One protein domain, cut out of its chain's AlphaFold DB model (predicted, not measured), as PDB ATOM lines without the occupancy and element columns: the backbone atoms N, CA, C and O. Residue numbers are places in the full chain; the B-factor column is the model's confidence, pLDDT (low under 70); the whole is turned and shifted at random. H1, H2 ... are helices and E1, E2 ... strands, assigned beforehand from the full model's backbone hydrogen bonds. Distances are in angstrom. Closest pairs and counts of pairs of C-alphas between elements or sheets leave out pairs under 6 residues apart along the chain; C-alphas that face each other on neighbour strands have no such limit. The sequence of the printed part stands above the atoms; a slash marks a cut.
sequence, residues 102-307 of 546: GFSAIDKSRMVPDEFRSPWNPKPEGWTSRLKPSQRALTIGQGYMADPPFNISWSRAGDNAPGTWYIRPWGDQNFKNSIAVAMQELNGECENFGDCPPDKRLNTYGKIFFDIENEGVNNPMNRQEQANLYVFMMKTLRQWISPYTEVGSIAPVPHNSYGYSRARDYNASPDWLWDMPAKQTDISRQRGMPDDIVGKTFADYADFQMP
ATOM      1  N   GLY A 102     162.464 137.295 192.209       95.38
ATOM      2  CA  GLY A 102     161.633 138.262 192.922       95.38
ATOM      3  C   GLY A 102     162.398 139.318 193.719       95.38
ATOM      4  O   GLY A 102     161.763 140.192 194.297       95.38
ATOM      5  N   PHE A 103     163.732 139.325 193.748       96.62
ATOM      6  CA  PHE A 103     164.444 140.460 194.339       96.62
ATOM      7  C   PHE A 103     164.324 141.686 193.426       96.62
ATOM      8  O   PHE A 103     164.312 141.584 192.204       96.62
ATOM      9  N   SER A 104     164.201 142.864 194.023       96.81
ATOM     10  CA  SER A 104     164.065 144.145 193.313       96.81
ATOM     11  C   SER A 104     165.279 145.050 193.496       96.81
ATOM     12  O   SER A 104     165.514 145.923 192.666       96.81
ATOM     13  N   ALA A 105     166.057 144.821 194.557       96.62
ATOM     14  CA  ALA A 105     167.274 145.550 194.874       96.62
ATOM     15  C   ALA A 105     168.288 144.641 195.577       96.62
ATOM     16  O   ALA A 105     167.919 143.595 196.117       96.62
ATOM     17  N   ILE A 106     169.552 145.056 195.579       95.56
ATOM     18  CA  ILE A 106     170.663 144.379 196.255       95.56
ATOM     19  C   ILE A 106     171.311 145.380 197.215       95.56
ATOM     20  O   ILE A 106     171.547 146.531 196.841       95.56
ATOM     21  N   ASP A 107     171.569 144.955 198.449       96.06
ATOM     22  CA  ASP A 107     172.314 145.749 199.427       96.06
ATOM     23  C   ASP A 107     173.795 145.896 199.025       96.06
ATOM     24  O   ASP A 107     174.383 144.946 198.505       96.06
ATOM     25  N   LYS A 108     174.422 147.057 199.284       93.94
ATOM     26  CA  LYS A 108     175.838 147.345 198.965       93.94
ATOM     27  C   LYS A 108     176.775 146.227 199.417       93.94
ATOM     28  O   LYS A 108     177.653 145.831 198.653       93.94
ATOM     29  N   SER A 109     176.579 145.691 200.623       90.75
ATOM     30  CA  SER A 109     177.422 144.619 201.169       90.75
ATOM     31  C   SER A 109     177.353 143.327 200.342       90.75
ATOM     32  O   SER A 109     178.289 142.525 200.346       90.75
ATOM     33  N   ARG A 110     176.259 143.138 199.591       92.25
ATOM     34  CA  ARG A 110     175.978 141.974 198.741       92.25
ATOM     35  C   ARG A 110     176.182 142.247 197.259       92.25
ATOM     36  O   ARG A 110     175.934 141.364 196.446       92.25
ATOM     37  N   MET A 111     176.644 143.433 196.882       91.00
ATOM     38  CA  MET A 111     177.047 143.697 195.506       91.00
ATOM     39  C   MET A 111     178.385 143.015 195.215       91.00
ATOM     40  O   MET A 111     179.254 142.905 196.086       91.00
ATOM     41  N   VAL A 112     178.558 142.545 193.981       86.81
ATOM     42  CA  VAL A 112     179.874 142.096 193.516       86.81
ATOM     43  C   VAL A 112     180.775 143.311 193.316       86.81
ATOM     44  O   VAL A 112     180.257 144.375 192.960       86.81
ATOM     45  N   PRO A 113     182.103 143.184 193.500       84.56
ATOM     46  CA  PRO A 113     183.018 144.310 193.336       84.56
ATOM     47  C   PRO A 113     182.835 145.034 192.002       84.56
ATOM     48  O   PRO A 113     183.020 146.241 191.936       84.56
ATOM     49  N   ASP A 114     182.435 144.326 190.943       87.06
ATOM     50  CA  ASP A 114     182.221 144.913 189.623       87.06
ATOM     51  C   ASP A 114     181.058 145.892 189.499       87.06
ATOM     52  O   ASP A 114     181.022 146.630 188.516       87.06
ATOM     53  N   GLU A 115     180.154 145.949 190.477       89.94
ATOM     54  CA  GLU A 115     179.006 146.859 190.433       89.94
ATOM     55  C   GLU A 115     179.282 148.263 190.948       89.94
ATOM     56  O   GLU A 115     178.431 149.138 190.763       89.94
ATOM     57  N   PHE A 116     180.438 148.498 191.569       91.31
ATOM     58  CA  PHE A 116     180.825 149.814 192.054       91.31
ATOM     59  C   PHE A 116     182.339 150.031 191.964       91.31
ATOM     60  O   PHE A 116     183.154 149.123 192.117       91.31
ATOM     61  N   ARG A 117     182.729 151.275 191.711       91.88
ATOM     62  CA  ARG A 117     184.110 151.739 191.757       91.88
ATOM     63  C   ARG A 117     184.565 151.833 193.212       91.88
ATOM     64  O   ARG A 117     183.839 152.304 194.080       91.88
ATOM     65  N   SER A 118     185.795 151.410 193.460       89.88
ATOM     66  CA  SER A 118     186.491 151.606 194.734       89.88
ATOM     67  C   SER A 118     187.997 151.757 194.485       89.88
ATOM     68  O   SER A 118     188.449 151.438 193.382       89.88
ATOM     69  N   PRO A 119     188.804 152.187 195.474       88.12
ATOM     70  CA  PRO A 119     190.264 152.232 195.326       88.12
ATOM     71  C   PRO A 119     190.883 150.887 194.910       88.12
ATOM     72  O   PRO A 119     191.885 150.860 194.203       88.12
ATOM     73  N   TRP A 120     190.257 149.776 195.308       88.69
ATOM     74  CA  TRP A 120     190.705 148.409 195.019       88.69
ATOM     75  C   TRP A 120     190.094 147.821 193.739       88.69
ATOM     76  O   TRP A 120     190.553 146.790 193.260       88.69
ATOM     77  N   ASN A 121     189.065 148.469 193.183       89.12
ATOM     78  CA  ASN A 121     188.449 148.113 191.907       89.12
ATOM     79  C   ASN A 121     188.206 149.385 191.074       89.12
ATOM     80  O   ASN A 121     187.068 149.872 191.004       89.12
ATOM     81  N   PRO A 122     189.266 149.980 190.494       91.62
ATOM     82  CA  PRO A 122     189.115 151.159 189.657       91.62
ATOM     83  C   PRO A 122     188.291 150.816 188.411       91.62
ATOM     84  O   PRO A 122     188.405 149.731 187.840       91.62
ATOM     85  N   LYS A 123     187.458 151.761 187.973       93.19
ATOM     86  CA  LYS A 123     186.648 151.636 186.754       93.19
ATOM     87  C   LYS A 123     187.108 152.670 185.726       93.19
ATOM     88  O   LYS A 123     187.467 153.774 186.143       93.19
ATOM     89  N   PRO A 124     187.099 152.344 184.418       92.94
ATOM     90  CA  PRO A 124     187.514 153.286 183.386       92.94
ATOM     91  C   PRO A 124     186.631 154.541 183.386       92.94
ATOM     92  O   PRO A 124     185.523 154.557 183.937       92.94
ATOM     93  N   GLU A 125     187.137 155.608 182.775       89.56
ATOM     94  CA  GLU A 125     186.361 156.826 182.555       89.56
ATOM     95  C   GLU A 125     185.098 156.517 181.732       89.56
ATOM     96  O   GLU A 125     185.112 155.663 180.846       89.56
ATOM     97  N   GLY A 126     183.979 157.162 182.073       89.62
ATOM     98  CA  GLY A 126     182.678 156.916 181.437       89.62
ATOM     99  C   GLY A 126     181.976 155.612 181.841       89.62
ATOM    100  O   GLY A 126     180.867 155.363 181.375       89.62
ATOM    101  N   TRP A 127     182.571 154.778 182.702       94.56
ATOM    102  CA  TRP A 127     181.894 153.590 183.229       94.56
ATOM    103  C   TRP A 127     180.698 153.965 184.112       94.56
ATOM    104  O   TRP A 127     180.803 154.860 184.947       94.56
ATOM    105  N   THR A 128     179.609 153.207 183.982       94.50
ATOM    106  CA  THR A 128     178.403 153.292 184.815       94.50
ATOM    107  C   THR A 128     178.010 151.906 185.315       94.50
ATOM    108  O   THR A 128     178.088 150.930 184.563       94.50
ATOM    109  N   SER A 129     177.520 151.823 186.550       94.44
ATOM    110  CA  SER A 129     176.970 150.591 187.120       94.44
ATOM    111  C   SER A 129     175.807 150.049 186.291       94.44
ATOM    112  O   SER A 129     175.012 150.805 185.726       94.44
ATOM    113  N   ARG A 130     175.681 148.718 186.245       92.75
ATOM    114  CA  ARG A 130     174.577 148.040 185.550       92.75
ATOM    115  C   ARG A 130     173.271 148.150 186.330       92.75
ATOM    116  O   ARG A 130     172.191 148.141 185.741       92.75
ATOM    117  N   LEU A 131     173.367 148.235 187.656       93.75
ATOM    118  CA  LEU A 131     172.213 148.384 188.532       93.75
ATOM    119  C   LEU A 131     171.640 149.788 188.389       93.75
ATOM    120  O   LEU A 131     172.369 150.767 188.504       93.75
ATOM    121  N   LYS A 132     170.326 149.910 188.215       94.19
ATOM    122  CA  LYS A 132     169.641 151.208 188.323       94.19
ATOM    123  C   LYS A 132     169.621 151.661 189.784       94.19
ATOM    124  O   LYS A 132     169.589 150.794 190.655       94.19
ATOM    125  N   PRO A 133     169.506 152.967 190.083       95.19
ATOM    126  CA  PRO A 133     169.329 153.446 191.456       95.19
ATOM    127  C   PRO A 133     168.258 152.679 192.250       95.19
ATOM    128  O   PRO A 133     168.506 152.232 193.365       95.19
ATOM    129  N   SER A 134     167.103 152.388 191.639       95.25
ATOM    130  CA  SER A 134     166.015 151.617 192.266       95.25
ATOM    131  C   SER A 134     166.368 150.164 192.625       95.25
ATOM    132  O   SER A 134     165.631 149.537 193.380       95.25
ATOM    133  N   GLN A 135     167.456 149.623 192.070       95.81
ATOM    134  CA  GLN A 135     167.960 148.266 192.309       95.81
ATOM    135  C   GLN A 135     169.119 148.231 193.314       95.81
ATOM    136  O   GLN A 135     169.717 147.178 193.533       95.81
ATOM    137  N   ARG A 136     169.445 149.371 193.926       96.38
ATOM    138  CA  ARG A 136     170.535 149.511 194.887       96.38
ATOM    139  C   ARG A 136     169.967 149.864 196.253       96.38
ATOM    140  O   ARG A 136     169.125 150.758 196.364       96.38
ATOM    141  N   ALA A 137     170.476 149.210 197.286       97.75
ATOM    142  CA  ALA A 137     170.194 149.555 198.668       97.75
ATOM    143  C   ALA A 137     171.477 149.682 199.497       97.75
ATOM    144  O   ALA A 137     172.515 149.129 199.131       97.75
ATOM    145  N   LEU A 138     171.387 150.406 200.606       97.56
ATOM    146  CA  LEU A 138     172.460 150.561 201.581       97.56
ATOM    147  C   LEU A 138     171.914 150.346 202.991       97.56
ATOM    148  O   LEU A 138     171.029 151.078 203.426       97.56
ATOM    149  N   THR A 139     172.476 149.388 203.713       97.19
ATOM    150  CA  THR A 139     172.237 149.204 205.144       97.19
ATOM    151  C   THR A 139     173.369 149.844 205.946       97.19
ATOM    152  O   THR A 139     174.544 149.620 205.658       97.19
ATOM    153  N   ILE A 140     173.020 150.656 206.942       96.56
ATOM    154  CA  ILE A 140     173.957 151.381 207.803       96.56
ATOM    155  C   ILE A 140     173.775 150.882 209.233       96.56
ATOM    156  O   ILE A 140     172.798 151.237 209.891       96.56
ATOM    157  N   GLY A 141     174.723 150.069 209.698       95.50
ATOM    158  CA  GLY A 141     174.746 149.547 211.064       95.50
ATOM    159  C   GLY A 141     175.376 150.505 212.080       95.50
ATOM    160  O   GLY A 141     176.045 151.475 211.711       95.50
ATOM    161  N   GLN A 142     175.246 150.183 213.369       95.69
ATOM    162  CA  GLN A 142     175.826 150.949 214.488       95.69
ATOM    163  C   GLN A 142     177.310 151.307 214.300       95.69
ATOM    164  O   GLN A 142     177.721 152.438 214.591       95.69
ATOM    165  N   GLY A 143     178.106 150.348 213.806       96.44
ATOM    166  CA  GLY A 143     179.554 150.478 213.622       96.44
ATOM    167  C   GLY A 143     179.951 151.608 212.674       96.44
ATOM    168  O   GLY A 143     180.982 152.235 212.893       96.44
ATOM    169  N   TYR A 144     179.094 151.956 211.700       96.69
ATOM    170  CA  TYR A 144     179.355 153.068 210.781       96.69
ATOM    171  C   TYR A 144     179.638 154.371 211.526       96.69
ATOM    172  O   TYR A 144     180.534 155.104 211.139       96.69
ATOM    173  N   MET A 145     178.888 154.647 212.596       97.00
ATOM    174  CA  MET A 145     179.066 155.847 213.415       97.00
ATOM    175  C   MET A 145     179.978 155.602 214.618       97.00
ATOM    176  O   MET A 145     180.733 156.492 215.002       97.00
ATOM    177  N   ALA A 146     179.904 154.423 215.236       97.12
ATOM    178  CA  ALA A 146     180.598 154.170 216.494       97.12
ATOM    179  C   ALA A 146     182.110 154.018 216.348       97.12
ATOM    180  O   ALA A 146     182.836 154.318 217.294       97.12
ATOM    181  N   ASP A 147     182.569 153.550 215.193       97.38
ATOM    182  CA  ASP A 147     183.965 153.203 214.971       97.38
ATOM    183  C   ASP A 147     184.713 154.364 214.280       97.38
ATOM    184  O   ASP A 147     184.096 155.357 213.855       97.38
ATOM    185  N   PRO A 148     186.057 154.314 214.186       95.31
ATOM    186  CA  PRO A 148     186.803 155.298 213.418       95.31
ATOM    187  C   PRO A 148     186.283 155.396 211.970       95.31
ATOM    188  O   PRO A 148     186.023 154.368 211.344       95.31
ATOM    189  N   PRO A 149     186.170 156.613 211.410       95.44
ATOM    190  CA  PRO A 149     186.763 157.849 211.918       95.44
ATOM    191  C   PRO A 149     185.858 158.693 212.833       95.44
ATOM    192  O   PRO A 149     186.326 159.724 213.313       95.44
ATOM    193  N   PHE A 150     184.597 158.317 213.068       97.50
ATOM    194  CA  PHE A 150     183.641 159.204 213.746       97.50
ATOM    195  C   PHE A 150     183.588 159.006 215.264       97.50
ATOM    196  O   PHE A 150     183.382 159.973 215.992       97.50
ATOM    197  N   ASN A 151     183.805 157.789 215.773       97.25
ATOM    198  CA  ASN A 151     183.839 157.515 217.218       97.25
ATOM    199  C   ASN A 151     182.578 157.999 217.978       97.25
ATOM    200  O   ASN A 151     182.659 158.527 219.091       97.25
ATOM    201  N   ILE A 152     181.400 157.869 217.365       97.62
ATOM    202  CA  ILE A 152     180.114 158.329 217.901       97.62
ATOM    203  C   ILE A 152     179.445 157.167 218.641       97.62
ATOM    204  O   ILE A 152     178.654 156.412 218.081       97.62
ATOM    205  N   SER A 153     179.739 157.030 219.934       96.38
ATOM    206  CA  SER A 153     179.224 155.931 220.768       96.38
ATOM    207  C   SER A 153     177.703 155.934 220.960       96.38
ATOM    208  O   SER A 153     177.147 154.938 221.429       96.38
ATOM    209  N   TRP A 154     177.018 157.026 220.600       97.25
ATOM    210  CA  TRP A 154     175.558 157.095 220.610       97.25
ATOM    211  C   TRP A 154     174.917 155.978 219.811       97.25
ATOM    212  O   TRP A 154     174.002 155.356 220.334       97.25
ATOM    213  N   SER A 155     175.428 155.633 218.627       96.56
ATOM    214  CA  SER A 155     174.812 154.588 217.801       96.56
ATOM    215  C   SER A 155     174.806 153.201 218.452       96.56
ATOM    216  O   SER A 155     174.029 152.363 218.029       96.56
ATOM    217  N   ARG A 156     175.625 152.948 219.484       95.62
ATOM    218  CA  ARG A 156     175.606 151.695 220.264       95.62
ATOM    219  C   ARG A 156     174.741 151.776 221.526       95.62
ATOM    220  O   ARG A 156     174.347 150.746 222.057       95.62
ATOM    221  N   ALA A 157     174.494 152.977 222.054       95.69
ATOM    222  CA  ALA A 157     173.729 153.169 223.285       95.69
ATOM    223  C   ALA A 157     173.065 154.550 223.320       95.69
ATOM    224  O   ALA A 157     173.749 155.578 223.385       95.69
ATOM    225  N   GLY A 158     171.728 154.577 223.352       95.81
ATOM    226  CA  GLY A 158     170.947 155.814 223.398       95.81
ATOM    227  C   GLY A 158     171.258 156.697 224.613       95.81
ATOM    228  O   GLY A 158     171.165 157.920 224.540       95.81
ATOM    229  N   ASP A 159     171.736 156.120 225.721       96.06
ATOM    230  CA  ASP A 159     172.147 156.886 226.906       96.06
ATOM    231  C   ASP A 159     173.346 157.824 226.667       96.06
ATOM    232  O   ASP A 159     173.543 158.771 227.427       96.06
ATOM    233  N   ASN A 160     174.102 157.632 225.581       96.81
ATOM    234  CA  ASN A 160     175.172 158.545 225.164       96.81
ATOM    235  C   ASN A 160     174.649 159.766 224.377       96.81
ATOM    236  O   ASN A 160     175.442 160.609 223.937       96.81
ATOM    237  N   ALA A 161     173.329 159.901 224.199       97.31
ATOM    238  CA  ALA A 161     172.729 161.025 223.488       97.31
ATOM    239  C   ALA A 161     173.131 162.403 224.042       97.31
ATOM    240  O   ALA A 161     173.497 163.249 223.229       97.31
ATOM    241  N   PRO A 162     173.164 162.666 225.367       96.44
ATOM    242  CA  PRO A 162     173.553 163.981 225.893       96.44
ATOM    243  C   PRO A 162     175.005 164.382 225.594       96.44
ATOM    244  O   PRO A 162     175.323 165.567 225.605       96.44
ATOM    245  N   GLY A 163     175.890 163.415 225.324       96.00
ATOM    246  CA  GLY A 163     177.308 163.656 225.033       96.00
ATOM    247  C   GLY A 163     177.649 163.779 223.544       96.00
ATOM    248  O   GLY A 163     178.800 164.038 223.196       96.00
ATOM    249  N   THR A 164     176.678 163.585 222.650       97.75
ATOM    250  CA  THR A 164     176.943 163.398 221.215       97.75
ATOM    251  C   THR A 164     176.786 164.683 220.419       97.75
ATOM    252  O   THR A 164     175.754 165.334 220.476       97.75
ATOM    253  N   TRP A 165     177.787 165.080 219.644       98.25
ATOM    254  CA  TRP A 165     177.720 166.353 218.928       98.25
ATOM    255  C   TRP A 165     176.834 166.280 217.682       98.25
ATOM    256  O   TRP A 165     176.986 165.374 216.861       98.25
ATOM    257  N   TYR A 166     175.959 167.275 217.507       98.44
ATOM    258  CA  TYR A 166     175.231 167.482 216.253       98.44
ATOM    259  C   TYR A 166     176.202 168.036 215.214       98.44
ATOM    260  O   TYR A 166     176.447 167.410 214.184       98.44
ATOM    261  N   ILE A 167     176.807 169.180 215.545       97.44
ATOM    262  CA  ILE A 167     177.779 169.913 214.735       97.44
ATOM    263  C   ILE A 167     178.892 170.377 215.671       97.44
ATOM    264  O   ILE A 167     178.633 171.033 216.678       97.44
ATOM    265  N   ARG A 168     180.138 170.042 215.340       96.00
ATOM    266  CA  ARG A 168     181.314 170.490 216.094       96.00
ATOM    267  C   ARG A 168     181.679 171.937 215.729       96.00
ATOM    268  O   ARG A 168     181.473 172.327 214.578       96.00
ATOM    269  N   PRO A 169     182.239 172.730 216.661       94.88
ATOM    270  CA  PRO A 169     182.726 174.070 216.354       94.88
ATOM    271  C   PRO A 169     183.787 174.063 215.248       94.88
ATOM    272  O   PRO A 169     184.548 173.105 215.092       94.88
ATOM    273  N   TRP A 170     183.869 175.161 214.499       92.25
ATOM    274  CA  TRP A 170     184.905 175.326 213.485       92.25
ATOM    275  C   TRP A 170     186.304 175.256 214.119       92.25
ATOM    276  O   TRP A 170     186.558 175.889 215.142       92.25
ATOM    277  N   GLY A 171     187.205 174.482 213.509       92.25
ATOM    278  CA  GLY A 171     188.568 174.274 214.005       92.25
ATOM    279  C   GLY A 171     188.723 173.200 215.092       92.25
ATOM    280  O   GLY A 171     189.851 172.966 215.525       92.25
ATOM    281  N   ASP A 172     187.648 172.519 215.520       94.62
ATOM    282  CA  ASP A 172     187.755 171.375 216.441       94.62
ATOM    283  C   ASP A 172     188.558 170.235 215.781       94.62
ATOM    284  O   ASP A 172     188.226 169.766 214.689       94.62
ATOM    285  N   GLN A 173     189.614 169.763 216.449       94.12
ATOM    286  CA  GLN A 173     190.445 168.653 215.962       94.12
ATOM    287  C   GLN A 173     189.655 167.339 215.834       94.12
ATOM    288  O   GLN A 173     190.011 166.483 215.029       94.12
ATOM    289  N   ASN A 174     188.552 167.205 216.574       94.81
ATOM    290  CA  ASN A 174     187.628 166.076 216.536       94.81
ATOM    291  C   ASN A 174     186.366 166.386 215.714       94.81
ATOM    292  O   ASN A 174     185.295 165.863 216.020       94.81
ATOM    293  N   PHE A 175     186.449 167.243 214.687       94.31
ATOM    294  CA  PHE A 175     185.282 167.640 213.884       94.31
ATOM    295  C   PHE A 175     184.492 166.447 213.313       94.31
ATOM    296  O   PHE A 175     183.264 166.510 213.216       94.31
ATOM    297  N   LYS A 176     185.179 165.337 212.997       95.50
ATOM    298  CA  LYS A 176     184.557 164.089 212.528       95.50
ATOM    299  C   LYS A 176     183.647 163.430 213.564       95.50
ATOM    300  O   LYS A 176     182.721 162.725 213.185       95.50
ATOM    301  N   ASN A 177     183.834 163.711 214.850       96.44
ATOM    302  CA  ASN A 177     183.036 163.142 215.932       96.44
ATOM    303  C   ASN A 177     181.711 163.907 216.095       96.44
ATOM    304  O   ASN A 177     181.445 164.484 217.158       96.44
ATOM    305  N   SER A 178     180.913 163.963 215.023       97.81
ATOM    306  CA  SER A 178     179.596 164.602 214.968       97.81
ATOM    307  C   SER A 178     178.654 163.912 213.980       97.81
ATOM    308  O   SER A 178     179.088 163.411 212.941       97.81
ATOM    309  N   ILE A 179     177.347 163.936 214.275       98.06
ATOM    310  CA  ILE A 179     176.318 163.386 213.373       98.06
ATOM    311  C   ILE A 179     176.375 164.064 211.999       98.06
ATOM    312  O   ILE A 179     176.187 163.403 210.979       98.06
ATOM    313  N   ALA A 180     176.659 165.371 211.956       97.81
ATOM    314  CA  ALA A 180     176.702 166.124 210.711       97.81
ATOM    315  C   ALA A 180     177.734 165.571 209.724       97.81
ATOM    316  O   ALA A 180     177.407 165.337 208.562       97.81
ATOM    317  N   VAL A 181     178.958 165.321 210.200       97.25
ATOM    318  CA  VAL A 181     180.040 164.798 209.357       97.25
ATOM    319  C   VAL A 181     179.783 163.341 208.982       97.25
ATOM    320  O   VAL A 181     179.967 162.988 207.820       97.25
ATOM    321  N   ALA A 182     179.275 162.521 209.908       97.44
ATOM    322  CA  ALA A 182     178.902 161.139 209.605       97.44
ATOM    323  C   ALA A 182     177.845 161.055 208.491       97.44
ATOM    324  O   ALA A 182     177.974 160.258 207.574       97.44
ATOM    325  N   MET A 183     176.818 161.907 208.507       97.31
ATOM    326  CA  MET A 183     175.814 161.912 207.435       97.31
ATOM    327  C   MET A 183     176.329 162.549 206.139       97.31
ATOM    328  O   MET A 183     175.911 162.149 205.054       97.31
ATOM    329  N   GLN A 184     177.240 163.519 206.230       95.38
ATOM    330  CA  GLN A 184     177.882 164.123 205.065       95.38
ATOM    331  C   GLN A 184     178.778 163.131 204.316       95.38
ATOM    332  O   GLN A 184     178.770 163.148 203.088       95.38
ATOM    333  N   GLU A 185     179.519 162.260 205.008       93.88
ATOM    334  CA  GLU A 185     180.395 161.263 204.366       93.88
ATOM    335  C   GLU A 185     179.621 160.178 203.584       93.88
ATOM    336  O   GLU A 185     180.229 159.414 202.841       93.88
ATOM    337  N   LEU A 186     178.286 160.136 203.679       93.38
ATOM    338  CA  LEU A 186     177.437 159.306 202.813       93.38
ATOM    339  C   LEU A 186     177.170 159.934 201.435       93.38
ATOM    340  O   LEU A 186     176.523 159.298 200.595       93.38
ATOM    341  N   ASN A 187     177.613 161.175 201.201       92.44
ATOM    342  CA  ASN A 187     177.499 161.843 199.908       92.44
ATOM    343  C   ASN A 187     178.414 161.202 198.845       92.44
ATOM    344  O   ASN A 187     179.234 160.336 199.127       92.44
ATOM    345  N   GLY A 188     178.249 161.611 197.586       89.31
ATOM    346  CA  GLY A 188     179.182 161.249 196.514       89.31
ATOM    347  C   GLY A 188     179.207 159.785 196.066       89.31
ATOM    348  O   GLY A 188     179.909 159.485 195.107       89.31
ATOM    349  N   GLU A 189     178.406 158.885 196.647       91.81
ATOM    350  CA  GLU A 189     178.315 157.485 196.189       91.81
ATOM    351  C   GLU A 189     177.919 157.359 194.703       91.81
ATOM    352  O   GLU A 189     178.223 156.349 194.075       91.81
ATOM    353  N   CYS A 190     177.328 158.390 194.091       93.94
ATOM    354  CA  CYS A 190     177.148 158.444 192.642       93.94
ATOM    355  C   CYS A 190     178.450 158.279 191.842       93.94
ATOM    356  O   CYS A 190     178.430 157.738 190.739       93.94
ATOM    357  N   GLU A 191     179.602 158.692 192.383       92.94
ATOM    358  CA  GLU A 191     180.907 158.517 191.734       92.94
ATOM    359  C   GLU A 191     181.296 157.040 191.715       92.94
ATOM    360  O   GLU A 191     181.870 156.553 190.736       92.94
ATOM    361  N   ASN A 192     180.913 156.311 192.769       93.75
ATOM    362  CA  ASN A 192     181.120 154.873 192.867       93.75
ATOM    363  C   ASN A 192     180.269 154.120 191.842       93.75
ATOM    364  O   ASN A 192     180.664 153.051 191.390       93.75
ATOM    365  N   PHE A 193     179.138 154.678 191.420       95.56
ATOM    366  CA  PHE A 193     178.272 154.077 190.405       95.56
ATOM    367  C   PHE A 193     178.406 154.701 189.012       95.56
ATOM    368  O   PHE A 193     177.777 154.215 188.070       95.56
ATOM    369  N   GLY A 194     179.233 155.737 188.861       94.06
ATOM    370  CA  GLY A 194     179.425 156.458 187.603       94.06
ATOM    371  C   GLY A 194     178.221 157.292 187.157       94.06
ATOM    372  O   GLY A 194     178.132 157.636 185.986       94.06
ATOM    373  N   ASP A 195     177.287 157.611 188.055       93.88
ATOM    374  CA  ASP A 195     175.997 158.229 187.724       93.88
ATOM    375  C   ASP A 195     175.731 159.554 188.448       93.88
ATOM    376  O   ASP A 195     174.588 159.893 188.768       93.88
ATOM    377  N   CYS A 196     176.788 160.331 188.697       91.81
ATOM    378  CA  CYS A 196     176.636 161.632 189.332       91.81
ATOM    379  C   CYS A 196     175.810 162.614 188.501       91.81
ATOM    380  O   CYS A 196     176.102 162.826 187.320       91.81
ATOM    381  N   PRO A 197     174.829 163.289 189.130       85.25
ATOM    382  CA  PRO A 197     174.251 164.502 188.576       85.25
ATOM    383  C   PRO A 197     175.348 165.534 188.246       85.25
ATOM    384  O   PRO A 197     176.288 165.668 189.035       85.25
ATOM    385  N   PRO A 198     175.217 166.312 187.155       83.50
ATOM    386  CA  PRO A 198     176.242 167.270 186.720       83.50
ATOM    387  C   PRO A 198     176.706 168.250 187.807       83.50
ATOM    388  O   PRO A 198     177.894 168.540 187.910       83.50
ATOM    389  N   ASP A 199     175.782 168.702 188.658       83.94
ATOM    390  CA  ASP A 199     176.046 169.773 189.626       83.94
ATOM    391  C   ASP A 199     176.152 169.285 191.078       83.94
ATOM    392  O   ASP A 199     176.329 170.095 191.991       83.94
ATOM    393  N   LYS A 200     175.977 167.980 191.342       85.44
ATOM    394  CA  LYS A 200     175.912 167.466 192.719       85.44
ATOM    395  C   LYS A 200     176.491 166.066 192.865       85.44
ATOM    396  O   LYS A 200     176.124 165.143 192.151       85.44
ATOM    397  N   ARG A 201     177.293 165.896 193.913       91.00
ATOM    398  CA  ARG A 201     177.797 164.599 194.379       91.00
ATOM    399  C   ARG A 201     176.851 164.027 195.429       91.00
ATOM    400  O   ARG A 201     177.030 164.251 196.623       91.00
ATOM    401  N   LEU A 202     175.801 163.347 194.980       93.44
ATOM    402  CA  LEU A 202     174.787 162.762 195.861       93.44
ATOM    403  C   LEU A 202     174.987 161.260 196.030       93.44
ATOM    404  O   LEU A 202     175.609 160.587 195.215       93.44
ATOM    405  N   ASN A 203     174.387 160.728 197.080       95.31
ATOM    406  CA  ASN A 203     174.133 159.309 197.207       95.31
ATOM    407  C   ASN A 203     172.995 158.877 196.256       95.31
ATOM    408  O   ASN A 203     171.930 159.502 196.250       95.31
ATOM    409  N   THR A 204     173.207 157.832 195.448       95.50
ATOM    410  CA  THR A 204     172.254 157.354 194.418       95.50
ATOM    411  C   THR A 204     171.676 155.964 194.714       95.50
ATOM    412  O   THR A 204     171.187 155.278 193.815       95.50
ATOM    413  N   TYR A 205     171.692 155.521 195.978       97.19
ATOM    414  CA  TYR A 205     170.937 154.332 196.387       97.19
ATOM    415  C   TYR A 205     169.429 154.601 196.293       97.19
ATOM    416  O   TYR A 205     168.958 155.694 196.600       97.19
ATOM    417  N   GLY A 206     168.642 153.606 195.884       97.25
ATOM    418  CA  GLY A 206     167.184 153.709 195.872       97.25
ATOM    419  C   GLY A 206     166.588 153.606 197.272       97.25
ATOM    420  O   GLY A 206     165.537 154.190 197.528       97.25
ATOM    421  N   LYS A 207     167.259 152.878 198.176       98.38
ATOM    422  CA  LYS A 207     166.852 152.708 199.575       98.38
ATOM    423  C   LYS A 207     168.035 152.772 200.529       98.38
ATOM    424  O   LYS A 207     169.088 152.210 200.230       98.38
ATOM    425  N   ILE A 208     167.832 153.389 201.687       98.50
ATOM    426  CA  ILE A 208     168.766 153.361 202.814       98.50
ATOM    427  C   ILE A 208     168.035 152.839 204.053       98.50
ATOM    428  O   ILE A 208     166.974 153.348 204.419       98.50
ATOM    429  N   PHE A 209     168.612 151.823 204.687       98.06
ATOM    430  CA  PHE A 209     168.111 151.186 205.900       98.06
ATOM    431  C   PHE A 209     169.076 151.463 207.052       98.06
ATOM    432  O   PHE A 209     170.244 151.088 206.979       98.06
ATOM    433  N   PHE A 210     168.611 152.102 208.119       97.38
ATOM    434  CA  PHE A 210     169.391 152.224 209.351       97.38
ATOM    435  C   PHE A 210     169.132 151.042 210.281       97.38
ATOM    436  O   PHE A 210     167.983 150.789 210.646       97.38
ATOM    437  N   ASP A 211     170.211 150.395 210.699       94.88
ATOM    438  CA  ASP A 211     170.266 149.262 211.621       94.88
ATOM    439  C   ASP A 211     171.038 149.672 212.890       94.88
ATOM    440  O   ASP A 211     172.181 149.277 213.131       94.88
ATOM    441  N   ILE A 212     170.471 150.645 213.615       94.12
ATOM    442  CA  ILE A 212     171.111 151.257 214.790       94.12
ATOM    443  C   ILE A 212     170.625 150.602 216.085       94.12
ATOM    444  O   ILE A 212     171.434 150.421 216.981       94.12
ATOM    445  N   GLU A 213     169.346 150.240 216.209       89.06
ATOM    446  CA  GLU A 213     168.825 149.454 217.351       89.06
ATOM    447  C   GLU A 213     169.222 149.987 218.752       89.06
ATOM    448  O   GLU A 213     169.469 149.229 219.688       89.06
ATOM    449  N   ASN A 214     169.349 151.314 218.901       93.69
ATOM    450  CA  ASN A 214     169.723 151.979 220.156       93.69
ATOM    451  C   ASN A 214     168.567 152.814 220.740       93.69
ATOM    452  O   ASN A 214     168.799 153.755 221.501       93.69
ATOM    453  N   GLU A 215     167.322 152.515 220.368       89.19
ATOM    454  CA  GLU A 215     166.119 153.255 220.755       89.19
ATOM    455  C   GLU A 215     165.860 153.252 222.271       89.19
ATOM    456  O   GLU A 215     165.173 154.136 222.791       89.19
ATOM    457  N   GLY A 216     166.435 152.285 222.991       87.69
ATOM    458  CA  GLY A 216     166.388 152.194 224.445       87.69
ATOM    459  C   GLY A 216     167.223 153.273 225.143       87.69
ATOM    460  O   GLY A 216     168.393 153.492 224.831       87.69
ATOM    461  N   VAL A 217     166.629 153.911 226.152       93.06
ATOM    462  CA  VAL A 217     167.320 154.808 227.093       93.06
ATOM    463  C   VAL A 217     166.998 154.388 228.520       93.06
ATOM    464  O   VAL A 217     165.826 154.364 228.911       93.06
ATOM    465  N   ASN A 218     168.027 154.069 229.305       93.44
ATOM    466  CA  ASN A 218     167.850 153.693 230.707       93.44
ATOM    467  C   ASN A 218     167.503 154.907 231.566       93.44
ATOM    468  O   ASN A 218     166.735 154.792 232.518       93.44
ATOM    469  N   ASN A 219     168.045 156.081 231.224       92.19
ATOM    470  CA  ASN A 219     167.695 157.334 231.878       92.19
ATOM    471  C   ASN A 219     166.611 158.079 231.074       92.19
ATOM    472  O   ASN A 219     166.907 158.618 230.003       92.19
ATOM    473  N   PRO A 220     165.370 158.207 231.589       91.94
ATOM    474  CA  PRO A 220     164.298 158.917 230.892       91.94
ATOM    475  C   PRO A 220     164.620 160.380 230.556       91.94
ATOM    476  O   PRO A 220     164.054 160.917 229.604       91.94
ATOM    477  N   MET A 221     165.545 161.018 231.283       91.06
ATOM    478  CA  MET A 221     165.984 162.391 231.003       91.06
ATOM    479  C   MET A 221     166.730 162.518 229.667       91.06
ATOM    480  O   MET A 221     166.767 163.603 229.092       91.06
ATOM    481  N   ASN A 222     167.262 161.415 229.133       95.50
ATOM    482  CA  ASN A 222     167.973 161.392 227.855       95.50
ATOM    483  C   ASN A 222     167.028 161.339 226.644       95.50
ATOM    484  O   ASN A 222     167.476 161.543 225.518       95.50
ATOM    485  N   ARG A 223     165.720 161.101 226.847       96.38
ATOM    486  CA  ARG A 223     164.746 160.923 225.753       96.38
ATOM    487  C   ARG A 223     164.717 162.097 224.780       96.38
ATOM    488  O   ARG A 223     164.736 161.881 223.574       96.38
ATOM    489  N   GLN A 224     164.717 163.330 225.287       97.88
ATOM    490  CA  GLN A 224     164.674 164.501 224.408       97.88
ATOM    491  C   GLN A 224     165.930 164.595 223.533       97.88
ATOM    492  O   GLN A 224     165.822 164.908 222.350       97.88
ATOM    493  N   GLU A 225     167.106 164.272 224.081       98.00
ATOM    494  CA  GLU A 225     168.359 164.272 223.318       98.00
ATOM    495  C   GLU A 225     168.408 163.154 222.283       98.00
ATOM    496  O   GLU A 225     168.840 163.385 221.152       98.00
ATOM    497  N   GLN A 226     167.904 161.970 222.639       97.88
ATOM    498  CA  GLN A 226     167.764 160.841 221.721       97.88
ATOM    499  C   GLN A 226     166.882 161.217 220.524       97.88
ATOM    500  O   GLN A 226     167.292 161.048 219.375       97.88
ATOM    501  N   ALA A 227     165.703 161.794 220.786       98.06
ATOM    502  CA  ALA A 227     164.790 162.258 219.744       98.06
ATOM    503  C   ALA A 227     165.442 163.331 218.863       98.06
ATOM    504  O   ALA A 227     165.435 163.219 217.637       98.06
ATOM    505  N   ASN A 228     166.091 164.329 219.470       98.62
ATOM    506  CA  ASN A 228     166.799 165.378 218.740       98.62
ATOM    507  C   ASN A 228     167.856 164.806 217.775       98.62
ATOM    508  O   ASN A 228     167.955 165.272 216.640       98.62
ATOM    509  N   LEU A 229     168.655 163.817 218.206       98.50
ATOM    510  CA  LEU A 229     169.712 163.214 217.380       98.50
ATOM    511  C   LEU A 229     169.146 162.431 216.198       98.50
ATOM    512  O   LEU A 229     169.626 162.608 215.082       98.50
ATOM    513  N   TYR A 230     168.099 161.632 216.407       98.31
ATOM    514  CA  TYR A 230     167.438 160.906 215.321       98.31
ATOM    515  C   TYR A 230     166.818 161.847 214.280       98.31
ATOM    516  O   TYR A 230     166.997 161.645 213.075       98.31
ATOM    517  N   VAL A 231     166.146 162.912 214.729       98.56
ATOM    518  CA  VAL A 231     165.588 163.948 213.844       98.56
ATOM    519  C   VAL A 231     166.706 164.636 213.053       98.56
ATOM    520  O   VAL A 231     166.612 164.777 211.831       98.56
ATOM    521  N   PHE A 232     167.792 165.022 213.727       98.62
ATOM    522  CA  PHE A 232     168.933 165.673 213.086       98.62
ATOM    523  C   PHE A 232     169.657 164.761 212.087       98.62
ATOM    524  O   PHE A 232     170.006 165.215 210.996       98.62
ATOM    525  N   MET A 233     169.858 163.485 212.428       98.31
ATOM    526  CA  MET A 233     170.476 162.482 211.561       98.31
ATOM    527  C   MET A 233     169.695 162.353 210.253       98.31
ATOM    528  O   MET A 233     170.262 162.532 209.175       98.31
ATOM    529  N   MET A 234     168.380 162.134 210.341       98.06
ATOM    530  CA  MET A 234     167.529 161.975 209.162       98.06
ATOM    531  C   MET A 234     167.473 163.246 208.315       98.06
ATOM    532  O   MET A 234     167.621 163.174 207.094       98.06
ATOM    533  N   LYS A 235     167.321 164.423 208.937       97.81
ATOM    534  CA  LYS A 235     167.375 165.700 208.211       97.81
ATOM    535  C   LYS A 235     168.710 165.872 207.488       97.81
ATOM    536  O   LYS A 235     168.725 166.291 206.332       97.81
ATOM    537  N   THR A 236     169.822 165.603 208.163       97.69
ATOM    538  CA  THR A 236     171.150 165.841 207.588       97.69
ATOM    539  C   THR A 236     171.413 164.884 206.436       97.69
ATOM    540  O   THR A 236     171.851 165.327 205.379       97.69
ATOM    541  N   LEU A 237     171.055 163.605 206.578       97.38
ATOM    542  CA  LEU A 237     171.137 162.639 205.484       97.38
ATOM    543  C   LEU A 237     170.397 163.140 204.234       97.38
ATOM    544  O   LEU A 237     170.929 163.056 203.130       97.38
ATOM    545  N   ARG A 238     169.203 163.726 204.391       96.81
ATOM    546  CA  ARG A 238     168.397 164.245 203.267       96.81
ATOM    547  C   ARG A 238     169.096 165.310 202.425       96.81
ATOM    548  O   ARG A 238     168.705 165.507 201.280       96.81
ATOM    549  N   GLN A 239     170.117 165.980 202.954       94.19
ATOM    550  CA  GLN A 239     170.908 166.957 202.201       94.19
ATOM    551  C   GLN A 239     171.891 166.291 201.224       94.19
ATOM    552  O   GLN A 239     172.318 166.923 200.258       94.19
ATOM    553  N   TRP A 240     172.225 165.020 201.459       94.88
ATOM    554  CA  TRP A 240     173.318 164.300 200.803       94.88
ATOM    555  C   TRP A 240     172.865 163.115 199.951       94.88
ATOM    556  O   TRP A 240     173.684 162.488 199.277       94.88
ATOM    557  N   ILE A 241     171.563 162.830 199.936       96.06
ATOM    558  CA  ILE A 241     170.970 161.749 199.148       96.06
ATOM    559  C   ILE A 241     170.105 162.273 198.010       96.06
ATOM    560  O   ILE A 241     169.652 163.419 198.007       96.06
ATOM    561  N   SER A 242     169.888 161.423 197.010       95.44
ATOM    562  CA  SER A 242     169.048 161.763 195.868       95.44
ATOM    563  C   SER A 242     167.580 161.940 196.284       95.44
ATOM    564  O   SER A 242     167.105 161.230 197.168       95.44
ATOM    565  N   PRO A 243     166.807 162.825 195.620       94.06
ATOM    566  CA  PRO A 243     165.402 163.063 195.977       94.06
ATOM    567  C   PRO A 243     164.488 161.834 195.876       94.06
ATOM    568  O   PRO A 243     163.414 161.823 196.466       94.06
ATOM    569  N   TYR A 244     164.887 160.817 195.107       95.25
ATOM    570  CA  TYR A 244     164.148 159.560 194.959       95.25
ATOM    571  C   TYR A 244     164.530 158.497 196.000       95.25
ATOM    572  O   TYR A 244     163.909 157.436 196.019       95.25
ATOM    573  N   THR A 245     165.579 158.720 196.797       97.56
ATOM    574  CA  THR A 245     166.074 157.736 197.762       97.56
ATOM    575  C   THR A 245     165.100 157.625 198.924       97.56
ATOM    576  O   THR A 245     164.840 158.610 199.617       97.56
ATOM    577  N   GLU A 246     164.595 156.415 199.157       98.38
ATOM    578  CA  GLU A 246     163.733 156.137 200.297       98.38
ATOM    579  C   GLU A 246     164.565 155.805 201.543       98.38
ATOM    580  O   GLU A 246     165.509 155.020 201.455       98.38
ATOM    581  N   VAL A 247     164.214 156.341 202.713       98.25
ATOM    582  CA  VAL A 247     164.952 156.090 203.966       98.25
ATOM    583  C   VAL A 247     164.026 155.653 205.096       98.25
ATOM    584  O   VAL A 247     162.949 156.220 205.287       98.25
ATOM    585  N   GLY A 248     164.486 154.692 205.891       97.31
ATOM    586  CA  GLY A 248     163.866 154.292 207.149       97.31
ATOM    587  C   GLY A 248     164.861 153.580 208.059       97.31
ATOM    588  O   GLY A 248     166.046 153.466 207.739       97.31
ATOM    589  N   SER A 249     164.383 153.114 209.208       95.31
ATOM    590  CA  SER A 249     165.201 152.414 210.195       95.31
ATOM    591  C   SER A 249     164.443 151.244 210.802       95.31
ATOM    592  O   SER A 249     163.220 151.322 210.929       95.31
ATOM    593  N   ILE A 250     165.173 150.190 211.184       93.12
ATOM    594  CA  ILE A 250     164.644 149.082 211.990       93.12
ATOM    595  C   ILE A 250     164.110 149.573 213.342       93.12
ATOM    596  O   ILE A 250     163.107 149.062 213.828       93.12
ATOM    597  N   ALA A 251     164.732 150.618 213.894       91.12
ATOM    598  CA  ALA A 251     164.266 151.358 215.052       91.12
ATOM    599  C   ALA A 251     164.791 152.806 214.975       91.12
ATOM    600  O   ALA A 251     165.999 153.022 214.825       91.12
ATOM    601  N   PRO A 252     163.910 153.818 215.051       94.50
ATOM    602  CA  PRO A 252     162.573 153.770 215.639       94.50
ATOM    603  C   PRO A 252     161.502 153.296 214.648       94.50
ATOM    604  O   PRO A 252     161.554 153.603 213.455       94.50
ATOM    605  N   VAL A 253     160.487 152.613 215.169       94.75
ATOM    606  CA  VAL A 253     159.245 152.235 214.471       94.75
ATOM    607  C   VAL A 253     158.042 152.709 215.290       94.75
ATOM    608  O   VAL A 253     158.220 153.002 216.471       94.75
ATOM    609  N   PRO A 254     156.830 152.820 214.713       96.62
ATOM    610  CA  PRO A 254     155.669 153.248 215.488       96.62
ATOM    611  C   PRO A 254     155.308 152.303 216.629       96.62
ATOM    612  O   PRO A 254     154.792 152.771 217.622       96.62
ATOM    613  N   HIS A 255     155.521 150.998 216.512       95.94
ATOM    614  CA  HIS A 255     155.363 150.068 217.632       95.94
ATOM    615  C   HIS A 255     156.180 148.811 217.377       95.94
ATOM    616  O   HIS A 255     156.183 148.312 216.249       95.94
ATOM    617  N   ASN A 256     156.823 148.275 218.412       91.94
ATOM    618  CA  ASN A 256     157.491 146.976 218.367       91.94
ATOM    619  C   ASN A 256     156.877 146.033 219.414       91.94
ATOM    620  O   ASN A 256     157.041 146.219 220.621       91.94
ATOM    621  N   SER A 257     156.169 144.990 218.964       91.12
ATOM    622  CA  SER A 257     155.587 143.996 219.880       91.12
ATOM    623  C   SER A 257     156.610 142.965 220.364       91.12
ATOM    624  O   SER A 257     156.301 142.169 221.258       91.12
ATOM    625  N   TYR A 258     157.819 142.977 219.791       89.81
ATOM    626  CA  TYR A 258     158.898 142.015 219.993       89.81
ATOM    627  C   TYR A 258     158.473 140.579 219.685       89.81
ATOM    628  O   TYR A 258     158.925 139.654 220.348       89.81
ATOM    629  N   GLY A 259     157.576 140.370 218.719       89.50
ATOM    630  CA  GLY A 259     157.131 139.037 218.297       89.50
ATOM    631  C   GLY A 259     156.129 138.342 219.225       89.50
ATOM    632  O   GLY A 259     155.877 137.145 219.085       89.50
ATOM    633  N   TYR A 260     155.542 139.073 220.172       94.12
ATOM    634  CA  TYR A 260     154.521 138.516 221.058       94.12
ATOM    635  C   TYR A 260     153.110 138.692 220.505       94.12
ATOM    636  O   TYR A 260     152.293 137.795 220.690       94.12
ATOM    637  N   SER A 261     152.812 139.808 219.823       94.75
ATOM    638  CA  SER A 261     151.452 140.135 219.366       94.75
ATOM    639  C   SER A 261     150.433 139.965 220.499       94.75
ATOM    640  O   SER A 261     149.627 139.032 220.509       94.75
ATOM    641  N   ARG A 262     150.553 140.800 221.532       96.31
ATOM    642  CA  ARG A 262     149.693 140.787 222.722       96.31
ATOM    643  C   ARG A 262     148.431 141.593 222.463       96.31
ATOM    644  O   ARG A 262     148.436 142.535 221.674       96.31
ATOM    645  N   ALA A 263     147.374 141.312 223.210       95.31
ATOM    646  CA  ALA A 263     146.122 142.049 223.119       95.31
ATOM    647  C   ALA A 263     146.324 143.562 223.344       95.31
ATOM    648  O   ALA A 263     145.780 144.384 222.605       95.31
ATOM    649  N   ARG A 264     147.198 143.937 224.292       94.19
ATOM    650  CA  ARG A 264     147.550 145.342 224.572       94.19
ATOM    651  C   ARG A 264     148.238 146.072 223.416       94.19
ATOM    652  O   ARG A 264     148.138 147.293 223.343       94.19
ATOM    653  N   ASP A 265     148.926 145.357 222.522       95.88
ATOM    654  CA  ASP A 265     149.656 145.974 221.405       95.88
ATOM    655  C   ASP A 265     148.676 146.611 220.404       95.88
ATOM    656  O   ASP A 265     148.967 147.638 219.799       95.88
ATOM    657  N   TYR A 266     147.451 146.084 220.311       94.75
ATOM    658  CA  TYR A 266     146.376 146.647 219.487       94.75
ATOM    659  C   TYR A 266     145.747 147.929 220.056       94.75
ATOM    660  O   TYR A 266     144.969 148.578 219.359       94.75
ATOM    661  N   ASN A 267     146.103 148.299 221.289       92.81
ATOM    662  CA  ASN A 267     145.732 149.556 221.941       92.81
ATOM    663  C   ASN A 267     146.927 150.523 222.063       92.81
ATOM    664  O   ASN A 267     146.822 151.536 222.758       92.81
ATOM    665  N   ALA A 268     148.072 150.200 221.451       93.06
ATOM    666  CA  ALA A 268     149.265 151.031 221.523       93.06
ATOM    667  C   ALA A 268     149.059 152.383 220.820       93.06
ATOM    668  O   ALA A 268     148.314 152.503 219.847       93.06
ATOM    669  N   SER A 269     149.743 153.407 221.323       94.38
ATOM    670  CA  SER A 269     150.050 154.625 220.572       94.38
ATOM    671  C   SER A 269     151.404 154.456 219.879       94.38
ATOM    672  O   SER A 269     152.131 153.531 220.243       94.38
ATOM    673  N   PRO A 270     151.785 155.344 218.942       96.00
ATOM    674  CA  PRO A 270     153.155 155.363 218.462       96.00
ATOM    675  C   PRO A 270     154.161 155.417 219.625       96.00
ATOM    676  O   PRO A 270     153.950 156.136 220.607       96.00
ATOM    677  N   ASP A 271     155.232 154.640 219.519       95.25
ATOM    678  CA  ASP A 271     156.356 154.642 220.435       95.25
ATOM    679  C   ASP A 271     157.018 156.014 220.408       95.25
ATOM    680  O   ASP A 271     157.234 156.616 219.355       95.25
ATOM    681  N   TRP A 272     157.381 156.497 221.592       94.81
ATOM    682  CA  TRP A 272     157.781 157.886 221.813       94.81
ATOM    683  C   TRP A 272     158.891 158.377 220.871       94.81
ATOM    684  O   TRP A 272     158.915 159.548 220.520       94.81
ATOM    685  N   LEU A 273     159.839 157.530 220.466       96.38
ATOM    686  CA  LEU A 273     160.958 157.969 219.630       96.38
ATOM    687  C   LEU A 273     160.551 158.180 218.160       96.38
ATOM    688  O   LEU A 273     161.215 158.920 217.435       96.38
ATOM    689  N   TRP A 274     159.448 157.567 217.723       97.12
ATOM    690  CA  TRP A 274     158.894 157.758 216.386       97.12
ATOM    691  C   TRP A 274     158.285 159.158 216.214       97.12
ATOM    692  O   TRP A 274     158.495 159.800 215.178       97.12
ATOM    693  N   ASP A 275     157.557 159.642 217.227       96.06
ATOM    694  CA  ASP A 275     156.707 160.836 217.141       96.06
ATOM    695  C   ASP A 275     157.094 161.994 218.079       96.06
ATOM    696  O   ASP A 275     156.530 163.082 217.955       96.06
ATOM    697  N   MET A 276     158.070 161.821 218.977       97.69
ATOM    698  CA  MET A 276     158.520 162.897 219.862       97.69
ATOM    699  C   MET A 276     159.153 164.035 219.049       97.69
ATOM    700  O   MET A 276     160.168 163.825 218.376       97.69
ATOM    701  N   PRO A 277     158.619 165.269 219.138       98.38
ATOM    702  CA  PRO A 277     159.209 166.402 218.446       98.38
ATOM    703  C   PRO A 277     160.560 166.782 219.047       98.38
ATOM    704  O   PRO A 277     160.725 166.833 220.272       98.38
ATOM    705  N   ALA A 278     161.508 167.137 218.188       98.50
ATOM    706  CA  ALA A 278     162.771 167.708 218.611       98.50
ATOM    707  C   ALA A 278     162.549 169.060 219.310       98.50
ATOM    708  O   ALA A 278     161.745 169.892 218.874       98.50
ATOM    709  N   LYS A 279     163.276 169.288 220.404       98.19
ATOM    710  CA  LYS A 279     163.238 170.512 221.210       98.19
ATOM    711  C   LYS A 279     164.639 170.866 221.669       98.19
ATOM    712  O   LYS A 279     165.386 170.000 222.111       98.19
ATOM    713  N   GLN A 280     164.959 172.153 221.620       96.38
ATOM    714  CA  GLN A 280     166.212 172.645 222.176       96.38
ATOM    715  C   GLN A 280     166.230 172.477 223.698       96.38
ATOM    716  O   GLN A 280     165.297 172.886 224.389       96.38
ATOM    717  N   THR A 281     167.334 171.949 224.204       96.50
ATOM    718  CA  THR A 281     167.752 172.003 225.604       96.50
ATOM    719  C   THR A 281     169.011 172.867 225.699       96.50
ATOM    720  O   THR A 281     169.626 173.215 224.686       96.50
ATOM    721  N   ASP A 282     169.443 173.208 226.910       95.19
ATOM    722  CA  ASP A 282     170.708 173.931 227.086       95.19
ATOM    723  C   ASP A 282     171.904 173.121 226.555       95.19
ATOM    724  O   ASP A 282     172.818 173.674 225.942       95.19
ATOM    725  N   ILE A 283     171.863 171.795 226.716       95.06
ATOM    726  CA  ILE A 283     172.935 170.881 226.305       95.06
ATOM    727  C   ILE A 283     172.917 170.657 224.785       95.06
ATOM    728  O   ILE A 283     173.976 170.557 224.162       95.06
ATOM    729  N   SER A 284     171.743 170.571 224.153       96.88
ATOM    730  CA  SER A 284     171.645 170.404 222.698       96.88
ATOM    731  C   SER A 284     172.129 171.647 221.950       96.88
ATOM    732  O   SER A 284     172.872 171.518 220.975       96.88
ATOM    733  N   ARG A 285     171.798 172.852 222.445       95.94
ATOM    734  CA  ARG A 285     172.282 174.124 221.876       95.94
ATOM    735  C   ARG A 285     173.803 174.204 221.902       95.94
ATOM    736  O   ARG A 285     174.416 174.527 220.889       95.94
ATOM    737  N   GLN A 286     174.417 173.863 223.037       95.75
ATOM    738  CA  GLN A 286     175.878 173.861 223.182       95.75
ATOM    739  C   GLN A 286     176.563 172.895 222.208       95.75
ATOM    740  O   GLN A 286     177.665 173.175 221.744       95.75
ATOM    741  N   ARG A 287     175.895 171.789 221.850       96.69
ATOM    742  CA  ARG A 287     176.395 170.774 220.908       96.69
ATOM    743  C   ARG A 287     176.066 171.045 219.438       96.69
ATOM    744  O   ARG A 287     176.248 170.160 218.594       96.69
ATOM    745  N   GLY A 288     175.559 172.239 219.133       96.69
ATOM    746  CA  GLY A 288     175.292 172.684 217.769       96.69
ATOM    747  C   GLY A 288     173.992 172.151 217.164       96.69
ATOM    748  O   GLY A 288     173.905 172.047 215.943       96.69
ATOM    749  N   MET A 289     172.988 171.791 217.975       98.00
ATOM    750  CA  MET A 289     171.658 171.462 217.449       98.00
ATOM    751  C   MET A 289     171.069 172.686 216.722       98.00
ATOM    752  O   MET A 289     170.953 173.746 217.343       98.00
ATOM    753  N   PRO A 290     170.666 172.576 215.443       96.50
ATOM    754  CA  PRO A 290     170.076 173.698 214.720       96.50
ATOM    755  C   PRO A 290     168.602 173.914 215.100       96.50
ATOM    756  O   PRO A 290     167.890 172.975 215.453       96.50
ATOM    757  N   ASP A 291     168.116 175.151 214.978       96.69
ATOM    758  CA  ASP A 291     166.733 175.502 215.337       96.69
ATOM    759  C   ASP A 291     165.684 175.004 214.330       96.69
ATOM    760  O   ASP A 291     164.522 174.812 214.676       96.69
ATOM    761  N   ASP A 292     166.073 174.752 213.082       96.19
ATOM    762  CA  ASP A 292     165.161 174.368 212.000       96.19
ATOM    763  C   ASP A 292     164.638 172.920 212.086       96.19
ATOM    764  O   ASP A 292     163.749 172.546 211.316       96.19
ATOM    765  N   ILE A 293     165.147 172.110 213.024       97.81
ATOM    766  CA  ILE A 293     164.550 170.812 213.378       97.81
ATOM    767  C   ILE A 293     163.549 170.902 214.527       97.81
ATOM    768  O   ILE A 293     162.843 169.929 214.780       97.81
ATOM    769  N   VAL A 294     163.460 172.029 215.238       98.38
ATOM    770  CA  VAL A 294     162.552 172.153 216.385       98.38
ATOM    771  C   VAL A 294     161.105 171.956 215.933       98.38
ATOM    772  O   VAL A 294     160.644 172.554 214.962       98.38
ATOM    773  N   GLY A 295     160.381 171.092 216.644       98.44
ATOM    774  CA  GLY A 295     159.008 170.709 216.313       98.44
ATOM    775  C   GLY A 295     158.884 169.623 215.238       98.44
ATOM    776  O   GLY A 295     157.764 169.208 214.958       98.44
ATOM    777  N   LYS A 296     159.994 169.151 214.652       98.62
ATOM    778  CA  LYS A 296     160.016 168.013 213.719       98.62
ATOM    779  C   LYS A 296     160.223 166.694 214.447       98.62
ATOM    780  O   LYS A 296     160.836 166.660 215.510       98.62
ATOM    781  N   THR A 297     159.743 165.616 213.850       98.44
ATOM    782  CA  THR A 297     159.822 164.244 214.370       98.44
ATOM    783  C   THR A 297     160.672 163.363 213.456       98.44
ATOM    784  O   THR A 297     160.982 163.739 212.322       98.44
ATOM    785  N   PHE A 298     161.065 162.173 213.924       98.12
ATOM    786  CA  PHE A 298     161.727 161.191 213.060       98.12
ATOM    787  C   PHE A 298     160.810 160.808 211.884       98.12
ATOM    788  O   PHE A 298     161.242 160.776 210.728       98.12
ATOM    789  N   ALA A 299     159.518 160.616 212.172       97.88
ATOM    790  CA  ALA A 299     158.485 160.284 211.196       97.88
ATOM    791  C   ALA A 299     158.320 161.321 210.064       97.88
ATOM    792  O   ALA A 299     157.942 160.950 208.946       97.88
ATOM    793  N   ASP A 300     158.624 162.601 210.315       98.12
ATOM    794  CA  ASP A 300     158.584 163.647 209.283       98.12
ATOM    795  C   ASP A 300     159.620 163.404 208.181       98.12
ATOM    796  O   ASP A 300     159.372 163.718 207.015       98.12
ATOM    797  N   TYR A 301     160.766 162.818 208.538       98.06
ATOM    798  CA  TYR A 301     161.887 162.600 207.628       98.06
ATOM    799  C   TYR A 301     162.025 161.158 207.133       98.06
ATOM    800  O   TYR A 301     162.759 160.945 206.169       98.06
ATOM    801  N   ALA A 302     161.353 160.178 207.739       98.12
ATOM    802  CA  ALA A 302     161.319 158.797 207.253       98.12
ATOM    803  C   ALA A 302     160.295 158.611 206.112       98.12
ATOM    804  O   ALA A 302     159.191 159.161 206.155       98.12
ATOM    805  N   ASP A 303     160.622 157.805 205.098       98.50
ATOM    806  CA  ASP A 303     159.688 157.431 204.016       98.50
ATOM    807  C   ASP A 303     158.904 156.164 204.340       98.50
ATOM    808  O   ASP A 303     157.750 155.995 203.929       98.50
ATOM    809  N   PHE A 304     159.542 155.267 205.083       98.44
ATOM    810  CA  PHE A 304     158.977 153.999 205.489       98.44
ATOM    811  C   PHE A 304     159.333 153.689 206.941       98.44
ATOM    812  O   PHE A 304     160.336 154.144 207.487       98.44
ATOM    813  N   GLN A 305     158.470 152.896 207.547       97.12
ATOM    814  CA  GLN A 305     158.665 152.249 208.835       97.12
ATOM    815  C   GLN A 305     159.099 150.803 208.584       97.12
ATOM    816  O   GLN A 305     158.731 150.218 207.556       97.12
ATOM    817  N   MET A 306     159.849 150.217 209.516       96.62
ATOM    818  CA  MET A 306     160.324 148.839 209.391       96.62
ATOM    819  C   MET A 306     159.829 147.891 210.490       96.62
ATOM    820  O   MET A 306     160.642 147.183 211.082       96.62
ATOM    821  N   PRO A 307     158.511 147.827 210.769       94.06
ATOM    822  CA  PRO A 307     158.007 146.866 211.737       94.06
ATOM    823  C   PRO A 307     158.264 145.452 211.211       94.06
ATOM    824  O   PRO A 307     157.883 145.119 210.085       94.06
TER     825      PRO A 307
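What this domain is: This is residues 102 to 307 of the 546 residues of an uncharacterized protein of Larkinella arboricola (UniProt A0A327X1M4). With little regular structure, a parallel sheet, E1 E2 E3 E4, is grazed by helix H6, on which H3, H4 and H10 pack. Residues 259 to 264 stick out. The printed part, 206 residues with 80 in four strands and ten helices, is mixed and compact, radius of gyration of the C-alphas 18.1 A, spans 53 by 50 by 27 A.

Where its parts are: Residues run E1 105-107 from C-alpha 105 (167.274, 145.550, 194.874), E2 136-141, H1 143-146, H2 153-156, H3 158-163, H4 179-184, H5 189-193, E3 207-211, H6 220-238, 28.4 A long, E4 246-249, H7 263-267, H8 272-275, H9 282-286, H10 298-301 to C-alpha 301 (161.887, 162.600, 207.628).

How they stand to each other: H6, the hub, touches H4, their closest C-alphas, Met 183 and Leu 237, 5.1 A apart. E2 and E3 have N 140 and O 209 within hydrogen-bond range at 2.8 A. H6 has 13 of 15 O i to N i+4 pairs in range.

The domain as a whole: It has no cut, E1 to E2 is a long link, and no printed pLDDT is under 70.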